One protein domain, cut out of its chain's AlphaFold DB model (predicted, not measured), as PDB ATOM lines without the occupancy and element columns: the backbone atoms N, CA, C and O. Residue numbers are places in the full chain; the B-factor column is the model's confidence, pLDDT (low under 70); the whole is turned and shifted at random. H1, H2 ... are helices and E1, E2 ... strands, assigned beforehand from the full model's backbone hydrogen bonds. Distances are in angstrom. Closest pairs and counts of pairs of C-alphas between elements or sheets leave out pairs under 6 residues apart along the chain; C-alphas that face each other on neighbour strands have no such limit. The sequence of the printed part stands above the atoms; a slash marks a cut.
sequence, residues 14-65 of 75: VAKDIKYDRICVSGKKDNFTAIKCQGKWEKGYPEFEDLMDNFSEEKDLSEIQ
ATOM      1  N   VAL A  14      33.443  10.343  53.692       93.75
ATOM      2  CA  VAL A  14      34.037  11.498  53.028       93.75
ATOM      3  C   VAL A  14      35.346  11.072  52.402       93.75
ATOM      4  O   VAL A  14      36.154  10.408  53.045       93.75
ATOM      5  N   ALA A  15      35.560  11.464  51.155       94.31
ATOM      6  CA  ALA A  15      36.831  11.280  50.481       94.31
ATOM      7  C   ALA A  15      37.274  12.589  49.836       94.31
ATOM      8  O   ALA A  15      36.449  13.370  49.359       94.31
ATOM      9  N   LYS A  16      38.581  12.834  49.829       94.88
ATOM     10  CA  LYS A  16      39.192  14.043  49.280       94.88
ATOM     11  C   LYS A  16      40.112  13.686  48.130       94.88
ATOM     12  O   LYS A  16      40.892  12.744  48.227       94.88
ATOM     13  N   ASP A  17      40.064  14.497  47.094       93.69
ATOM     14  CA  ASP A  17      41.051  14.534  46.032       93.69
ATOM     15  C   ASP A  17      41.817  15.851  46.151       93.69
ATOM     16  O   ASP A  17      41.312  16.934  45.847       93.69
ATOM     17  N   ILE A  18      43.051  15.735  46.631       89.19
ATOM     18  CA  ILE A  18      43.937  16.871  46.899       89.19
ATOM     19  C   ILE A  18      44.435  17.494  45.588       89.19
ATOM     20  O   ILE A  18      44.700  18.693  45.538       89.19
ATOM     21  N   LYS A  19      44.563  16.700  44.518       89.25
ATOM     22  CA  LYS A  19      45.144  17.147  43.249       89.25
ATOM     23  C   LYS A  19      44.235  18.143  42.539       89.25
ATOM     24  O   LYS A  19      44.733  19.105  41.958       89.25
ATOM     25  N   TYR A  20      42.927  17.907  42.585       89.00
ATOM     26  CA  TYR A  20      41.932  18.747  41.918       89.00
ATOM     27  C   TYR A  20      41.023  19.516  42.893       89.00
ATOM     28  O   TYR A  20      40.050  20.125  42.450       89.00
ATOM     29  N   ASP A  21      41.346  19.506  44.192       91.06
ATOM     30  CA  ASP A  21      40.582  20.155  45.270       91.06
ATOM     31  C   ASP A  21      39.093  19.764  45.250       91.06
ATOM     32  O   ASP A  21      38.185  20.602  45.210       91.06
ATOM     33  N   ARG A  22      38.841  18.448  45.213       94.12
ATOM     34  CA  ARG A  22      37.487  17.877  45.198       94.12
ATOM     35  C   ARG A  22      37.185  17.135  46.488       94.12
ATOM     36  O   ARG A  22      38.059  16.511  47.088       94.12
ATOM     37  N   ILE A  23      35.923  17.169  46.908       95.50
ATOM     38  CA  ILE A  23      35.459  16.482  48.122       95.50
ATOM     39  C   ILE A  23      34.201  15.698  47.797       95.50
ATOM     40  O   ILE A  23      33.226  16.276  47.346       95.50
ATOM     41  N   CYS A  24      34.197  14.400  48.054       95.25
ATOM     42  CA  CYS A  24      33.028  13.543  47.913       95.25
ATOM     43  C   CYS A  24      32.441  13.243  49.294       95.25
ATOM     44  O   CYS A  24      33.180  12.886  50.208       95.25
ATOM     45  N   VAL A  25      31.119  13.337  49.429       94.94
ATOM     46  CA  VAL A  25      30.357  12.954  50.626       94.94
ATOM     47  C   VAL A  25      29.310  11.916  50.232       94.94
ATOM     48  O   VAL A  25      28.569  12.114  49.271       94.94
ATOM     49  N   SER A  26      29.222  10.823  50.989       93.31
ATOM     50  CA  SER A  26      28.216   9.775  50.821       93.31
ATOM     51  C   SER A  26      27.588   9.385  52.158       93.31
ATOM     52  O   SER A  26      28.239   8.845  53.056       93.31
ATOM     53  N   GLY A  27      26.297   9.665  52.291       90.56
ATOM     54  CA  GLY A  27      25.488   9.348  53.451       90.56
ATOM     55  C   GLY A  27      25.102   7.878  53.483       90.56
ATOM     56  O   GLY A  27      24.299   7.402  52.681       90.56
ATOM     57  N   LYS A  28      25.632   7.147  54.468       79.38
ATOM     58  CA  LYS A  28      25.388   5.701  54.627       79.38
ATOM     59  C   LYS A  28      23.946   5.350  55.014       79.38
ATOM     60  O   LYS A  28      23.573   4.185  54.937       79.38
ATOM     61  N   LYS A  29      23.158   6.316  55.501       83.12
ATOM     62  CA  LYS A  29      21.804   6.081  56.040       83.12
ATOM     63  C   LYS A  29      20.678   6.533  55.120       83.12
ATOM     64  O   LYS A  29      19.576   6.011  55.230       83.12
ATOM     65  N   ASP A  30      20.936   7.516  54.271       85.94
ATOM     66  CA  ASP A  30      19.917   8.239  53.511       85.94
ATOM     67  C   ASP A  30      20.234   8.327  52.015       85.94
ATOM     68  O   ASP A  30      19.560   9.054  51.290       85.94
ATOM     69  N   ASN A  31      21.242   7.579  51.549       84.06
ATOM     70  CA  ASN A  31      21.721   7.589  50.165       84.06
ATOM     71  C   ASN A  31      22.079   8.998  49.661       84.06
ATOM     72  O   ASN A  31      22.061   9.253  48.459       84.06
ATOM     73  N   PHE A  32      22.383   9.928  50.572       91.44
ATOM     74  CA  PHE A  32      22.816  11.265  50.200       91.44
ATOM     75  C   PHE A  32      24.173  11.177  49.503       91.44
ATOM     76  O   PHE A  32      25.081  10.518  50.000       91.44
ATOM     77  N   THR A  33      24.341  11.853  48.374       94.31
ATOM     78  CA  THR A  33      25.628  11.916  47.678       94.31
ATOM     79  C   THR A  33      25.856  13.315  47.143       94.31
ATOM     80  O   THR A  33      24.983  13.869  46.464       94.31
ATOM     81  N   ALA A  34      27.022  13.877  47.428       95.75
ATOM     82  CA  ALA A  34      27.408  15.184  46.931       95.75
ATOM     83  C   ALA A  34      28.908  15.250  46.658       95.75
ATOM     84  O   ALA A  34      29.708  14.614  47.347       95.75
ATOM     85  N   ILE A  35      29.280  16.075  45.685       95.44
ATOM     86  CA  ILE A  35      30.669  16.376  45.357       95.44
ATOM     87  C   ILE A  35      30.864  17.886  45.429       95.44
ATOM     88  O   ILE A  35      30.049  18.651  44.915       95.44
ATOM     89  N   LYS A  36      31.951  18.317  46.062       95.75
ATOM     90  CA  LYS A  36      32.463  19.678  45.999       95.75
ATOM     91  C   LYS A  36      33.494  19.744  44.887       95.75
ATOM     92  O   LYS A  36      34.511  19.062  44.977       95.75
ATOM     93  N   CYS A  37      33.254  20.575  43.884       91.19
ATOM     94  CA  CYS A  37      34.197  20.871  42.811       91.19
ATOM     95  C   CYS A  37      34.328  22.389  42.693       91.19
ATOM     96  O   CYS A  37      33.320  23.092  42.623       91.19
ATOM     97  N   GLN A  38      35.559  22.914  42.692       88.50
ATOM     98  CA  GLN A  38      35.819  24.357  42.553       88.50
ATOM     99  C   GLN A  38      35.005  25.218  43.546       88.50
ATOM    100  O   GLN A  38      34.473  26.276  43.207       88.50
ATOM    101  N   GLY A  39      34.859  24.730  44.783       90.12
ATOM    102  CA  GLY A  39      34.138  25.418  45.858       90.12
ATOM    103  C   GLY A  39      32.609  25.310  45.826       90.12
ATOM    104  O   GLY A  39      31.969  25.824  46.743       90.12
ATOM    105  N   LYS A  40      32.010  24.635  44.838       93.94
ATOM    106  CA  LYS A  40      30.554  24.446  44.733       93.94
ATOM    107  C   LYS A  40      30.159  23.003  45.001       93.94
ATOM    108  O   LYS A  40      30.846  22.091  44.553       93.94
ATOM    109  N   TRP A  41      29.051  22.818  45.713       96.00
ATOM    110  CA  TRP A  41      28.459  21.507  45.959       96.00
ATOM    111  C   TRP A  41      27.439  21.160  44.881       96.00
ATOM    112  O   TRP A  41      26.546  21.950  44.579       96.00
ATOM    113  N   GLU A  42      27.547  19.950  44.352       95.00
ATOM    114  CA  GLU A  42      26.630  19.381  43.368       95.00
ATOM    115  C   GLU A  42      26.185  17.988  43.830       95.00
ATOM    116  O   GLU A  42      26.944  17.268  44.485       95.00
ATOM    117  N   LYS A  43      24.934  17.605  43.539       93.00
ATOM    118  CA  LYS A  43      24.448  16.249  43.839       93.00
ATOM    119  C   LYS A  43      25.082  15.270  42.862       93.00
ATOM    120  O   LYS A  43      24.990  15.468  41.655       93.00
ATOM    121  N   GLY A  44      25.649  14.190  43.381       90.19
ATOM    122  CA  GLY A  44      26.240  13.147  42.552       90.19
ATOM    123  C   GLY A  44      27.312  12.355  43.277       90.19
ATOM    124  O   GLY A  44      27.596  12.597  44.451       90.19
ATOM    125  N   TYR A  45      27.891  11.404  42.551       86.12
ATOM    126  CA  TYR A  45      28.986  10.559  43.006       86.12
ATOM    127  C   TYR A  45      30.086  10.545  41.934       86.12
ATOM    128  O   TYR A  45      29.740  10.586  40.750       86.12
ATOM    129  N   PRO A  46      31.380  10.557  42.305       84.12
ATOM    130  CA  PRO A  46      32.453  10.400  41.334       84.12
ATOM    131  C   PRO A  46      32.313   9.054  40.623       84.12
ATOM    132  O   PRO A  46      31.786   8.099  41.193       84.12
ATOM    133  N   GLU A  47      32.824   8.950  39.401       87.00
ATOM    134  CA  GLU A  47      32.957   7.643  38.758       87.00
ATOM    135  C   GLU A  47      33.827   6.718  39.624       87.00
ATOM    136  O   GLU A  47      34.756   7.171  40.298       87.00
ATOM    137  N   PHE A  48      33.533   5.414  39.628       83.12
ATOM    138  CA  PHE A  48      34.218   4.459  40.511       83.12
ATOM    139  C   PHE A  48      35.742   4.457  40.310       83.12
ATOM    140  O   PHE A  48      36.494   4.438  41.280       83.12
ATOM    141  N   GLU A  49      36.193   4.524  39.058       87.19
ATOM    142  CA  GLU A  49      37.614   4.597  38.700       87.19
ATOM    143  C   GLU A  49      38.264   5.876  39.252       87.19
ATOM    144  O   GLU A  49      39.321   5.823  39.874       87.19
ATOM    145  N   ASP A  50      37.578   7.018  39.134       85.81
ATOM    146  CA  ASP A  50      38.046   8.304  39.659       85.81
ATOM    147  C   ASP A  50      38.157   8.281  41.191       85.81
ATOM    148  O   ASP A  50      39.132   8.776  41.758       85.81
ATOM    149  N   LEU A  51      37.195   7.643  41.867       84.56
ATOM    150  CA  LEU A  51      37.225   7.450  43.315       84.56
ATOM    151  C   LEU A  51      38.429   6.602  43.760       84.56
ATOM    152  O   LEU A  51      39.051   6.917  44.770       84.56
ATOM    153  N   MET A  52      38.754   5.536  43.030       85.06
ATOM    154  CA  MET A  52      39.862   4.640  43.378       85.06
ATOM    155  C   MET A  52      41.235   5.267  43.109       85.06
ATOM    156  O   MET A  52      42.170   5.030  43.876       85.06
ATOM    157  N   ASP A  53      41.349   6.067  42.048       87.56
ATOM    158  CA  ASP A  53      42.632   6.599  41.583       87.56
ATOM    159  C   ASP A  53      42.996   7.951  42.214       87.56
ATOM    160  O   ASP A  53      44.174   8.221  42.458       87.56
ATOM    161  N   ASN A  54      42.005   8.818  42.466       90.00
ATOM    162  CA  ASN A  54      42.253  10.211  42.862       90.00
ATOM    163  C   ASN A  54      41.779  10.550  44.278       90.00
ATOM    164  O   ASN A  54      42.282  11.508  44.871       90.00
ATOM    165  N   PHE A  55      40.832   9.795  44.839       91.69
ATOM    166  CA  PHE A  55      40.267  10.104  46.147       91.69
ATOM    167  C   PHE A  55      40.895   9.267  47.264       91.69
ATOM    168  O   PHE A  55      41.149   8.074  47.147       91.69
ATOM    169  N   SER A  56      41.115   9.913  48.405       93.44
ATOM    170  CA  SER A  56      41.523   9.273  49.653       93.44
ATOM    171  C   SER A  56      40.446   9.473  50.712       93.44
ATOM    172  O   SER A  56      39.965  10.590  50.899       93.44
ATOM    173  N   GLU A  57      40.063   8.400  51.406       93.19
ATOM    174  CA  GLU A  57      39.106   8.468  52.518       93.19
ATOM    175  C   GLU A  57      39.632   9.389  53.629       93.19
ATOM    176  O   GLU A  57      40.757   9.228  54.112       93.19
ATOM    177  N   GLU A  58      38.794  10.334  54.052       94.50
ATOM    178  CA  GLU A  58      39.038  11.167  55.220       94.50
ATOM    179  C   GLU A  58      38.719  10.369  56.486       94.50
ATOM    180  O   GLU A  58      37.668   9.737  56.592       94.50
ATOM    181  N   LYS A  59      39.631  10.403  57.458       92.44
ATOM    182  CA  LYS A  59      39.504   9.678  58.731       92.44
ATOM    183  C   LYS A  59      39.290  10.615  59.910       92.44
ATOM    184  O   LYS A  59      38.874  10.155  60.977       92.44
ATOM    185  N   ASP A  60      39.567  11.905  59.739       93.25
ATOM    186  CA  ASP A  60      39.306  12.904  60.760       93.25
ATOM    187  C   ASP A  60      37.793  13.134  60.908       93.25
ATOM    188  O   ASP A  60      37.102  13.605  60.003       93.25
ATOM    189  N   LEU A  61      37.272  12.793  62.088       91.12
ATOM    190  CA  LEU A  61      35.847  12.881  62.401       91.12
ATOM    191  C   LEU A  61      35.311  14.315  62.345       91.12
ATOM    192  O   LEU A  61      34.145  14.506  61.999       91.12
ATOM    193  N   SER A  62      36.130  15.308  62.696       93.31
ATOM    194  CA  SER A  62      35.727  16.715  62.683       93.31
ATOM    195  C   SER A  62      35.564  17.225  61.251       93.31
ATOM    196  O   SER A  62      34.555  17.849  60.924       93.31
ATOM    197  N   GLU A  63      36.494  16.860  60.370       94.31
ATOM    198  CA  GLU A  63      36.443  17.185  58.947       94.31
ATOM    199  C   GLU A  63      35.292  16.450  58.255       94.31
ATOM    200  O   GLU A  63      34.521  17.076  57.525       94.31
ATOM    201  N   ILE A  64      35.094  15.159  58.549       93.56
ATOM    202  CA  ILE A  64      33.941  14.399  58.049       93.56
ATOM    203  C   ILE A  64      32.634  15.124  58.390       93.56
ATOM    204  O   ILE A  64      31.808  15.367  57.508       93.56
ATOM    205  N   GLN A  65      32.438  15.497  59.658       93.38
ATOM    206  CA  GLN A  65      31.218  16.175  60.107       93.38
ATOM    207  C   GLN A  65      31.037  17.540  59.445       93.38
ATOM    208  O   GLN A  65      29.923  17.881  59.036       93.38
TER     209      GLN A  65
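Overview. This is residues 14 to 65 of the 75 residues of an uncharacterized protein of Pontibacter sp. GY10130 (UniProt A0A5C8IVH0). What does it look like? A four-strand sheet folds back and forth as a meander, each strand the antiparallel neighbour of the one before; two short helices, H1 and H2, only graze it near edge strand E1. What are its measures? The printed part has 52 residues, class mixed, with four named strands and two named helices in the order E1 E2 E3 E4 H1 H2 along the chain; the sheet's order is E1 E2 E3 E4, antiparallel. They are compact, radius of gyration of the C-alphas 10.4 A, spans 27 by 22 by 22 A.

Arrangement. How do strands pair? E1, residues 14 to 17, and E2, residues 22 to 26, form a hairpin, N 15 to O 24 2.9 A. E2 and E3, residues 33 to 37, form another, N 25 to O 34 2.8 A; E3 and E4, residues 40 to 43, a third, N 35 to O 42 2.9 A. And the helices? H1, residues 48 to 54, and H2, residues 61 to 65, are apart; their closest C-alphas to E1 are Asn 54 to Asp 17, 5.5 A, and Ile 64 to Val 14, 5.8 A. In both, every O i to N i+4 pair is within hydrogen-bond range.

Along the chain. Where does E1 begin? C-alpha 14 is at (34.037, 11.498, 53.028). Where does H2 end? C-alpha 65 is at (31.218, 16.175, 60.107). Which strands are longest? E2 spans 13.5 A and E3 13.3 A.

Size, cuts and confidence. Any cut? The printed part has no cut, and no link is long. Is confidence low anywhere? No printed residue is under 70.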